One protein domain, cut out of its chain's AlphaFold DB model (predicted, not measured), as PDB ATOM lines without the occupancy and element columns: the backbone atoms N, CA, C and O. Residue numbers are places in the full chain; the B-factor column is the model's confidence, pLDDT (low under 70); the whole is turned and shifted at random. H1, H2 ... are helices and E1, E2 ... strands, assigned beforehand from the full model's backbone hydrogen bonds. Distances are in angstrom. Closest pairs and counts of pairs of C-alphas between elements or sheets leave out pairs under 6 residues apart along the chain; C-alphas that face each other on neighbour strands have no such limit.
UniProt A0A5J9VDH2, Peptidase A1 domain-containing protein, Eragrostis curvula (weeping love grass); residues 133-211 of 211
ATOM      1  N   SER A 133     -17.836  41.173   1.553       70.62
ATOM      2  CA  SER A 133     -18.727  41.973   0.708       70.62
ATOM      3  C   SER A 133     -20.028  41.277   0.324       70.62
ATOM      4  O   SER A 133     -20.979  41.956  -0.063       70.62
ATOM      5  N   PHE A 134     -20.087  39.960   0.502       75.31
ATOM      6  CA  PHE A 134     -21.252  39.115   0.289       75.31
ATOM      7  C   PHE A 134     -21.197  37.899   1.220       75.31
ATOM      8  O   PHE A 134     -20.142  37.567   1.760       75.31
ATOM      9  N   SER A 135     -22.341  37.243   1.394       83.94
ATOM     10  CA  SER A 135     -22.470  35.985   2.132       83.94
ATOM     11  C   SER A 135     -22.582  34.826   1.150       83.94
ATOM     12  O   SER A 135     -23.171  34.980   0.081       83.94
ATOM     13  N   TRP A 136     -22.043  33.668   1.513       85.75
ATOM     14  CA  TRP A 136     -22.076  32.474   0.678       85.75
ATOM     15  C   TRP A 136     -22.197  31.221   1.550       85.75
ATOM     16  O   TRP A 136     -21.787  31.220   2.710       85.75
ATOM     17  N   VAL A 137     -22.776  30.170   0.975       89.38
ATOM     18  CA  VAL A 137     -22.764  28.800   1.500       89.38
ATOM     19  C   VAL A 137     -22.290  27.873   0.389       89.38
ATOM     20  O   VAL A 137     -22.343  28.238  -0.788       89.38
ATOM     21  N   GLN A 138     -21.809  26.688   0.745       85.75
ATOM     22  CA  GLN A 138     -21.430  25.694  -0.249       85.75
ATOM     23  C   GLN A 138     -22.676  24.982  -0.777       85.75
ATOM     24  O   GLN A 138     -23.457  24.430   0.005       85.75
ATOM     25  N   CYS A 139     -22.842  24.994  -2.098       87.12
ATOM     26  CA  CYS A 139     -23.956  24.333  -2.764       87.12
ATOM     27  C   CYS A 139     -23.543  22.997  -3.389       87.12
ATOM     28  O   CYS A 139     -22.384  22.820  -3.768       87.12
ATOM     29  N   GLU A 140     -24.505  22.091  -3.549       84.38
ATOM     30  CA  GLU A 140     -24.366  20.889  -4.376       84.38
ATOM     31  C   GLU A 140     -25.013  21.078  -5.761       84.38
ATOM     32  O   GLU A 140     -25.972  21.840  -5.878       84.38
ATOM     33  N   PRO A 141     -24.499  20.417  -6.818       80.62
ATOM     34  CA  PRO A 141     -23.237  19.676  -6.849       80.62
ATOM     35  C   PRO A 141     -22.023  20.621  -6.792       80.62
ATOM     36  O   PRO A 141     -22.005  21.678  -7.424       80.62
ATOM     37  N   CYS A 142     -20.980  20.236  -6.053       74.62
ATOM     38  CA  CYS A 142     -19.738  21.007  -6.025       74.62
ATOM     39  C   CYS A 142     -18.944  20.798  -7.321       74.62
ATOM     40  O   CYS A 142     -18.862  19.686  -7.836       74.62
ATOM     41  N   GLY A 143     -18.305  21.859  -7.815       61.41
ATOM     42  CA  GLY A 143     -17.477  21.821  -9.021       61.41
ATOM     43  C   GLY A 143     -18.268  22.094 -10.302       61.41
ATOM     44  O   GLY A 143     -19.244  21.425 -10.626       61.41
ATOM     45  N   GLY A 144     -17.806  23.063 -11.096       53.34
ATOM     46  CA  GLY A 144     -18.432  23.459 -12.368       53.34
ATOM     47  C   GLY A 144     -18.388  22.408 -13.491       53.34
ATOM     48  O   GLY A 144     -18.677  22.749 -14.635       53.34
ATOM     49  N   THR A 145     -18.004  21.160 -13.192       42.41
ATOM     50  CA  THR A 145     -17.819  20.059 -14.154       42.41
ATOM     51  C   THR A 145     -18.471  18.731 -13.736       42.41
ATOM     52  O   THR A 145     -18.209  17.713 -14.369       42.41
ATOM     53  N   GLY A 146     -19.356  18.712 -12.732       40.53
ATOM     54  CA  GLY A 146     -20.220  17.546 -12.477       40.53
ATOM     55  C   GLY A 146     -19.549  16.352 -11.787       40.53
ATOM     56  O   GLY A 146     -19.954  15.216 -12.013       40.53
ATOM     57  N   THR A 147     -18.548  16.580 -10.930       41.41
ATOM     58  CA  THR A 147     -18.018  15.535 -10.035       41.41
ATOM     59  C   THR A 147     -17.964  16.047  -8.599       41.41
ATOM     60  O   THR A 147     -17.467  17.140  -8.350       41.41
ATOM     61  N   ALA A 148     -18.435  15.243  -7.639       50.78
ATOM     62  CA  ALA A 148     -18.463  15.572  -6.206       50.78
ATOM     63  C   ALA A 148     -17.068  15.774  -5.564       50.78
ATOM     64  O   ALA A 148     -16.966  16.135  -4.396       50.78
ATOM     65  N   ALA A 149     -15.986  15.584  -6.327       54.72
ATOM     66  CA  ALA A 149     -14.594  15.693  -5.891       54.72
ATOM     67  C   ALA A 149     -14.094  17.144  -5.680       54.72
ATOM     68  O   ALA A 149     -12.891  17.365  -5.567       54.72
ATOM     69  N   GLY A 150     -14.989  18.138  -5.649       67.56
ATOM     70  CA  GLY A 150     -14.652  19.562  -5.510       67.56
ATOM     71  C   GLY A 150     -15.251  20.258  -4.288       67.56
ATOM     72  O   GLY A 150     -15.178  21.483  -4.205       67.56
ATOM     73  N   CYS A 151     -15.892  19.519  -3.381       75.69
ATOM     74  CA  CYS A 151     -16.469  20.097  -2.173       75.69
ATOM     75  C   CYS A 151     -15.409  20.334  -1.084       75.69
ATOM     76  O   CYS A 151     -14.525  19.503  -0.894       75.69
ATOM     77  N   PHE A 152     -15.556  21.406  -0.301       77.06
ATOM     78  CA  PHE A 152     -14.857  21.546   0.977       77.06
ATOM     79  C   PHE A 152     -15.566  20.740   2.062       77.06
ATOM     80  O   PHE A 152     -16.803  20.613   2.059       77.06
ATOM     81  N   ASP A 153     -14.778  20.255   3.014       81.81
ATOM     82  CA  ASP A 153     -15.286  19.739   4.277       81.81
ATOM     83  C   ASP A 153     -15.947  20.876   5.058       81.81
ATOM     84  O   ASP A 153     -15.418  21.988   5.145       81.81
ATOM     85  N   GLN A 154     -17.138  20.612   5.588       81.88
ATOM     86  CA  GLN A 154     -17.895  21.576   6.374       81.88
ATOM     87  C   GLN A 154     -18.801  20.877   7.386       81.88
ATOM     88  O   GLN A 154     -19.230  19.741   7.172       81.88
ATOM     89  N   ASP A 155     -19.143  21.597   8.450       82.69
ATOM     90  CA  ASP A 155     -20.081  21.125   9.460       82.69
ATOM     91  C   ASP A 155     -21.533  21.296   8.997       82.69
ATOM     92  O   ASP A 155     -22.039  22.413   8.837       82.69
ATOM     93  N   GLY A 156     -22.236  20.173   8.866       84.75
ATOM     94  CA  GLY A 156     -23.643  20.134   8.471       84.75
ATOM     95  C   GLY A 156     -23.860  19.970   6.961       84.75
ATOM     96  O   GLY A 156     -22.906  19.825   6.192       84.75
ATOM     97  N   PRO A 157     -25.130  19.940   6.518       88.12
ATOM     98  CA  PRO A 157     -25.463  19.640   5.132       88.12
ATOM     99  C   PRO A 157     -25.061  20.786   4.205       88.12
ATOM    100  O   PRO A 157     -25.138  21.960   4.576       88.12
ATOM    101  N   ARG A 158     -24.691  20.455   2.968       88.81
ATOM    102  CA  ARG A 158     -24.587  21.446   1.893       88.81
ATOM    103  C   ARG A 158     -25.979  21.849   1.432       88.81
ATOM    104  O   ARG A 158     -26.944  21.100   1.583       88.81
ATOM    105  N   PHE A 159     -26.089  23.055   0.897       91.25
ATOM    106  CA  PHE A 159     -27.352  23.521   0.355       91.25
ATOM    107  C   PHE A 159     -27.549  22.943  -1.052       91.25
ATOM    108  O   PHE A 159     -26.752  23.225  -1.941       91.25
ATOM    109  N   ASN A 160     -28.599  22.154  -1.277       91.31
ATOM    110  CA  ASN A 160     -28.979  21.739  -2.626       91.31
ATOM    111  C   ASN A 160     -29.967  22.764  -3.216       91.31
ATOM    112  O   ASN A 160     -31.090  22.878  -2.715       91.31
ATOM    113  N   PRO A 161     -29.585  23.527  -4.257       90.94
ATOM    114  CA  PRO A 161     -30.476  24.493  -4.885       90.94
ATOM    115  C   PRO A 161     -31.726  23.860  -5.504       90.94
ATOM    116  O   PRO A 161     -32.786  24.487  -5.473       90.94
ATOM    117  N   ASP A 162     -31.616  22.626  -6.008       92.50
ATOM    118  CA  ASP A 162     -32.714  21.912  -6.671       92.50
ATOM    119  C   ASP A 162     -33.820  21.502  -5.681       92.50
ATOM    120  O   ASP A 162     -34.990  21.411  -6.055       92.50
ATOM    121  N   ASP A 163     -33.478  21.357  -4.397       93.25
ATOM    122  CA  ASP A 163     -34.426  21.005  -3.330       93.25
ATOM    123  C   ASP A 163     -35.172  22.227  -2.762       93.25
ATOM    124  O   ASP A 163     -36.028  22.095  -1.885       93.25
ATOM    125  N   SER A 164     -34.864  23.440  -3.238       95.25
ATOM    126  CA  SER A 164     -35.424  24.681  -2.705       95.25
ATOM    127  C   SER A 164     -36.296  25.415  -3.719       95.25
ATOM    128  O   SER A 164     -35.819  26.096  -4.628       95.25
ATOM    129  N   THR A 165     -37.604  25.438  -3.465       96.19
ATOM    130  CA  THR A 165     -38.592  26.133  -4.316       96.19
ATOM    131  C   THR A 165     -38.387  27.652  -4.405       96.19
ATOM    132  O   THR A 165     -38.843  28.284  -5.364       96.19
ATOM    133  N   THR A 166     -37.666  28.245  -3.450       93.69
ATOM    134  CA  THR A 166     -37.341  29.680  -3.389       93.69
ATOM    135  C   THR A 166     -35.942  30.026  -3.897       93.69
ATOM    136  O   THR A 166     -35.606  31.207  -3.974       93.69
ATOM    137  N   TYR A 167     -35.128  29.039  -4.290       92.88
ATOM    138  CA  TYR A 167     -33.817  29.316  -4.879       92.88
ATOM    139  C   TYR A 167     -33.966  29.877  -6.297       92.88
ATOM    140  O   TYR A 167     -34.757  29.371  -7.094       92.88
ATOM    141  N   ARG A 168     -33.207  30.923  -6.635       89.38
ATOM    142  CA  ARG A 168     -33.154  31.499  -7.985       89.38
ATOM    143  C   ARG A 168     -31.717  31.886  -8.317       89.38
ATOM    144  O   ARG A 168     -31.045  32.513  -7.497       89.38
ATOM    145  N   GLU A 169     -31.267  31.546  -9.523       87.50
ATOM    146  CA  GLU A 169     -29.991  32.041 -10.044       87.50
ATOM    147  C   GLU A 169     -30.040  33.569 -10.206       87.50
ATOM    148  O   GLU A 169     -31.091  34.151 -10.480       87.50
ATOM    149  N   THR A 170     -28.895  34.228 -10.024       86.50
ATOM    150  CA  THR A 170     -28.780  35.686 -10.163       86.50
ATOM    151  C   THR A 170     -28.457  36.050 -11.618       86.50
ATOM    152  O   THR A 170     -27.370  35.693 -12.081       86.50
ATOM    153  N   PRO A 171     -29.327  36.792 -12.331       87.06
ATOM    154  CA  PRO A 171     -29.061  37.222 -13.705       87.06
ATOM    155  C   PRO A 171     -27.882  38.192 -13.798       87.06
ATOM    156  O   PRO A 171     -27.615  38.955 -12.860       87.06
ATOM    157  N   CYS A 172     -27.208  38.238 -14.946       83.81
ATOM    158  CA  CYS A 172     -26.042  39.096 -15.156       83.81
ATOM    159  C   CYS A 172     -26.370  40.591 -15.068       83.81
ATOM    160  O   CYS A 172     -25.564  41.378 -14.578       83.81
ATOM    161  N   LEU A 173     -27.565  40.988 -15.511       84.12
ATOM    162  CA  LEU A 173     -28.021  42.381 -15.466       84.12
ATOM    163  C   LEU A 173     -28.599  42.785 -14.103       84.12
ATOM    164  O   LEU A 173     -29.053  43.918 -13.932       84.12
ATOM    165  N   SER A 174     -28.591  41.884 -13.118       82.19
ATOM    166  CA  SER A 174     -29.050  42.223 -11.776       82.19
ATOM    167  C   SER A 174     -28.126  43.266 -11.125       82.19
ATOM    168  O   SER A 174     -26.897  43.176 -11.244       82.19
ATOM    169  N   PRO A 175     -28.671  44.232 -10.360       78.00
ATOM    170  CA  PRO A 175     -27.848  45.196  -9.632       78.00
ATOM    171  C   PRO A 175     -26.840  44.533  -8.681       78.00
ATOM    172  O   PRO A 175     -25.756  45.068  -8.468       78.00
ATOM    173  N   SER A 176     -27.171  43.364  -8.125       74.56
ATOM    174  CA  SER A 176     -26.278  42.564  -7.275       74.56
ATOM    175  C   SER A 176     -25.095  41.971  -8.042       74.56
ATOM    176  O   SER A 176     -24.000  41.887  -7.484       74.56
ATOM    177  N   CYS A 177     -25.269  41.595  -9.312       78.12
ATOM    178  CA  CYS A 177     -24.167  41.120 -10.148       78.12
ATOM    179  C   CYS A 177     -23.222  42.261 -10.539       78.12
ATOM    180  O   CYS A 177     -22.005  42.159 -10.386       78.12
ATOM    181  N   LEU A 178     -23.799  43.387 -10.965       72.38
ATOM    182  CA  LEU A 178     -23.055  44.546 -11.457       72.38
ATOM    183  C   LEU A 178     -22.312  45.313 -10.347       72.38
ATOM    184  O   LEU A 178     -21.330  45.997 -10.629       72.38
ATOM    185  N   LEU A 179     -22.776  45.234  -9.089       62.34
ATOM    186  CA  LEU A 179     -22.320  46.096  -7.986       62.34
ATOM    187  C   LEU A 179     -21.872  45.340  -6.726       62.34
ATOM    188  O   LEU A 179     -22.084  45.828  -5.611       62.34
ATOM    189  N   THR A 180     -21.220  44.185  -6.853       55.88
ATOM    190  CA  THR A 180     -20.569  43.587  -5.677       55.88
ATOM    191  C   THR A 180     -19.264  44.307  -5.406       55.88
ATOM    192  O   THR A 180     -18.258  44.095  -6.079       55.88
ATOM    193  N   VAL A 181     -19.298  45.222  -4.433       48.25
ATOM    194  CA  VAL A 181     -18.101  45.942  -4.023       48.25
ATOM    195  C   VAL A 181     -17.885  45.904  -2.517       48.25
ATOM    196  O   VAL A 181     -18.721  46.320  -1.709       48.25
ATOM    197  N   GLY A 182     -16.714  45.403  -2.138       47.41
ATOM    198  CA  GLY A 182     -16.168  45.442  -0.788       47.41
ATOM    199  C   GLY A 182     -14.768  44.854  -0.730       47.41
ATOM    200  O   GLY A 182     -14.090  44.821  -1.749       47.41
ATOM    201  N   ASN A 183     -14.343  44.437   0.466       39.97
ATOM    202  CA  ASN A 183     -12.942  44.109   0.753       39.97
ATOM    203  C   ASN A 183     -12.406  42.904  -0.030       39.97
ATOM    204  O   ASN A 183     -11.218  42.827  -0.325       39.97
ATOM    205  N   THR A 184     -13.296  42.001  -0.431       48.66
ATOM    206  CA  THR A 184     -13.083  41.057  -1.523       48.66
ATOM    207  C   THR A 184     -13.541  41.719  -2.820       48.66
ATOM    208  O   THR A 184     -14.740  41.871  -3.062       48.66
ATOM    209  N   SER A 185     -12.591  42.152  -3.650       47.31
ATOM    210  CA  SER A 185     -12.831  42.618  -5.020       47.31
ATOM    211  C   SER A 185     -13.310  41.451  -5.890       47.31
ATOM    212  O   SER A 185     -12.547  40.898  -6.678       47.31
ATOM    213  N   ALA A 186     -14.563  41.050  -5.705       55.03
ATOM    214  CA  ALA A 186     -15.222  39.975  -6.429       55.03
ATOM    215  C   ALA A 186     -16.358  40.564  -7.279       55.03
ATOM    216  O   ALA A 186     -17.529  40.383  -6.934       55.03
ATOM    217  N   PRO A 187     -16.056  41.333  -8.344       60.41
ATOM    218  CA  PRO A 187     -17.094  41.700  -9.296       60.41
ATOM    219  C   PRO A 187     -17.752  40.413  -9.803       60.41
ATOM    220  O   PRO A 187     -17.066  39.424 -10.065       60.41
ATOM    221  N   GLY A 188     -19.080  40.412  -9.900       67.62
ATOM    222  CA  GLY A 188     -19.793  39.295 -10.497       67.62
ATOM    223  C   GLY A 188     -19.348  39.118 -11.948       67.62
ATOM    224  O   GLY A 188     -19.249  40.086 -12.703       67.62
ATOM    225  N   HIS A 189     -19.053  37.888 -12.343       74.75
ATOM    226  CA  HIS A 189     -18.700  37.534 -13.707       74.75
ATOM    227  C   HIS A 189     -19.906  36.902 -14.389       74.75
ATOM    228  O   HIS A 189     -20.443  35.897 -13.931       74.75
ATOM    229  N   CYS A 190     -20.313  37.478 -15.514       79.88
ATOM    230  CA  CYS A 190     -21.366  36.896 -16.329       79.88
ATOM    231  C   CYS A 190     -20.824  35.716 -17.138       79.88
ATOM    232  O   CYS A 190     -19.822  35.848 -17.852       79.88
ATOM    233  N   THR A 191     -21.498  34.568 -17.081       77.50
ATOM    234  CA  THR A 191     -21.152  33.464 -17.980       77.50
ATOM    235  C   THR A 191     -21.665  33.750 -19.389       77.50
ATOM    236  O   THR A 191     -22.822  34.087 -19.580       77.50
ATOM    237  N   LYS A 192     -20.832  33.583 -20.422       64.81
ATOM    238  CA  LYS A 192     -21.238  33.893 -21.810       64.81
ATOM    239  C   LYS A 192     -22.356  32.994 -22.362       64.81
ATOM    240  O   LYS A 192     -22.936  33.323 -23.389       64.81
ATOM    241  N   ARG A 193     -22.602  31.833 -21.742       65.94
ATOM    242  CA  ARG A 193     -23.525  30.795 -22.246       65.94
ATOM    243  C   ARG A 193     -24.857  30.718 -21.493       65.94
ATOM    244  O   ARG A 193     -25.785  30.106 -22.006       65.94
ATOM    245  N   LYS A 194     -24.945  31.298 -20.295       72.06
ATOM    246  CA  LYS A 194     -26.154  31.357 -19.465       72.06
ATOM    247  C   LYS A 194     -26.228  32.749 -18.841       72.06
ATOM    248  O   LYS A 194     -25.190  33.260 -18.429       72.06
ATOM    249  N   ASP A 195     -27.413  33.352 -18.758       82.94
ATOM    250  CA  ASP A 195     -27.620  34.628 -18.049       82.94
ATOM    251  C   ASP A 195     -27.497  34.416 -16.532       82.94
ATOM    252  O   ASP A 195     -28.472  34.413 -15.786       82.94
ATOM    253  N   ARG A 196     -26.267  34.137 -16.100       83.62
ATOM    254  CA  ARG A 196     -25.910  33.732 -14.750       83.62
ATOM    255  C   ARG A 196     -24.671  34.475 -14.293       83.62
ATOM    256  O   ARG A 196     -23.631  34.459 -14.962       83.62
ATOM    257  N   CYS A 197     -24.800  35.084 -13.126       84.38
ATOM    258  CA  CYS A 197     -23.726  35.741 -12.413       84.38
ATOM    259  C   CYS A 197     -22.971  34.752 -11.522       84.38
ATOM    260  O   CYS A 197     -23.598  34.052 -10.732       84.38
ATOM    261  N   ILE A 198     -21.644  34.744 -11.629       79.75
ATOM    262  CA  ILE A 198     -20.739  33.955 -10.788       79.75
ATOM    263  C   ILE A 198     -19.878  34.900  -9.964       79.75
ATOM    264  O   ILE A 198     -19.289  35.838 -10.505       79.75
ATOM    265  N   TYR A 199     -19.749  34.637  -8.669       76.56
ATOM    266  CA  TYR A 199     -18.829  35.373  -7.805       76.56
ATOM    267  C   TYR A 199     -17.554  34.559  -7.599       76.56
ATOM    268  O   TYR A 199     -17.583  33.336  -7.653       76.56
ATOM    269  N   TYR A 200     -16.416  35.214  -7.382       68.00
ATOM    270  CA  TYR A 200     -15.173  34.518  -7.043       68.00
ATOM    271  C   TYR A 200     -14.627  35.038  -5.727       68.00
ATOM    272  O   TYR A 200     -14.383  36.234  -5.581       68.00
ATOM    273  N   ILE A 201     -14.360  34.137  -4.792       64.12
ATOM    274  CA  ILE A 201     -13.697  34.465  -3.535       64.12
ATOM    275  C   ILE A 201     -12.218  34.160  -3.711       64.12
ATOM    276  O   ILE A 201     -11.840  33.024  -3.982       64.12
ATOM    277  N   SER A 202     -11.369  35.173  -3.565       54.00
ATOM    278  CA  SER A 202      -9.947  34.954  -3.304       54.00
ATOM    279  C   SER A 202      -9.742  34.891  -1.798       54.00
ATOM    280  O   SER A 202      -9.778  35.924  -1.130       54.00
ATOM    281  N   THR A 203      -9.569  33.686  -1.271       55.56
ATOM    282  CA  THR A 203      -9.096  33.472   0.096       55.56
ATOM    283  C   THR A 203      -7.570  33.392   0.090       55.56
ATOM    284  O   THR A 203      -6.936  33.297  -0.963       55.56
ATOM    285  N   TRP A 204      -6.955  33.418   1.272       47.44
ATOM    286  CA  TRP A 204      -5.499  33.288   1.422       47.44
ATOM    287  C   TRP A 204      -4.942  31.966   0.845       47.44
ATOM    288  O   TRP A 204      -3.745  31.852   0.612       47.44
ATOM    289  N   THR A 205      -5.809  30.984   0.572       46.00
ATOM    290  CA  THR A 205      -5.482  29.680  -0.023       46.00
ATOM    291  C   THR A 205      -5.708  29.607  -1.541       46.00
ATOM    292  O   THR A 205      -5.388  28.586  -2.142       46.00
ATOM    293  N   GLY A 206      -6.255  30.647  -2.187       41.00
ATOM    294  CA  GLY A 206      -6.488  30.682  -3.639       41.00
ATOM    295  C   GLY A 206      -7.803  31.354  -4.057       41.00
ATOM    296  O   GLY A 206      -8.571  31.834  -3.228       41.00
ATOM    297  N   ARG A 207      -8.068  31.413  -5.372       48.59
ATOM    298  CA  ARG A 207      -9.311  31.965  -5.946       48.59
ATOM    299  C   ARG A 207     -10.272  30.839  -6.329       48.59
ATOM    300  O   ARG A 207      -9.895  29.961  -7.098       48.59
ATOM    301  N   LEU A 208     -11.510  30.901  -5.846       54.19
ATOM    302  CA  LEU A 208     -12.535  29.874  -6.051       54.19
ATOM    303  C   LEU A 208     -13.862  30.496  -6.502       54.19
ATOM    304  O   LEU A 208     -14.208  31.577  -6.023       54.19
ATOM    305  N   PRO A 209     -14.607  29.849  -7.416       49.34
ATOM    306  CA  PRO A 209     -15.960  30.267  -7.754       49.34
ATOM    307  C   PRO A 209     -16.907  30.013  -6.573       49.34
ATOM    308  O   PRO A 209     -16.848  28.973  -5.925       49.34
ATOM    309  N   SER A 210     -17.800  30.959  -6.322       52.09
ATOM    310  CA  SER A 210     -18.908  30.878  -5.379       52.09
ATOM    311  C   SER A 210     -20.195  31.198  -6.141       52.09
ATOM    312  O   SER A 210     -20.430  32.362  -6.478       52.09
ATOM    313  N   GLY A 211     -20.996  30.157  -6.400       45.69
ATOM    314  CA  GLY A 211     -22.263  30.224  -7.145       45.69
ATOM    315  C   GLY A 211     -22.084  30.199  -8.654       45.69
ATOM    316  O   GLY A 211     -21.482  31.155  -9.177       45.69
TER     317      GLY A 211
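Overview. This is residues 133 to 211 of the 211 residues of the protein "Peptidase A1 domain-containing protein" of Eragrostis curvula (weeping love grass) (UniProt A0A5J9VDH2). With little regular structure, this is mainly loops round a two-stranded hairpin, E1 and E2, in the middle between a loop region of residues 138 to 160 and another of residues 172 to 190, which holds the short helix H1. Residues 163 to 168 stick out. The 79 printed residues run H1, E1, E2; the class is mixed, with 16 residues in named elements. The whole is compact, radius of gyration of the C-alphas 13.0 A, spanning 33 by 30 by 22 A.

Arrangement. H1, residues 175 to 178, is too short for an O i to N i+4 pair; its one O i to N i+3 pair is out of range. Its Cys 177 and Cys 197 of E1, residues 197 to 203, are the closest C-alphas of the two, 5.9 A apart. Residues 189 to 190 pair antiparallel with 197 to 198. E1 and E2, residues 206 to 210, form an antiparallel hairpin at 151 degrees; N 201 and O 208 are within hydrogen-bond range at 2.8 A. H1 and E2 are apart.

Along the chain. H1 begins at C-alpha 175 (-27.848, 45.196, -9.632) and measures 5.2 A. E1 measures 19.4 A; E2, 12.5 A, ends at C-alpha 210 (-18.908, 30.878, -5.379).

Size, cuts and confidence. The C-alphas of Thr 165 and Trp 204 are farthest apart, 34.3 A. The printed part has no cut. H1 to E1 is a long link. Mean pLDDT of the printed part is 71.3; residues 143 to 150, 179 to 188, 192 to 193 and 200 to 211 are under 70.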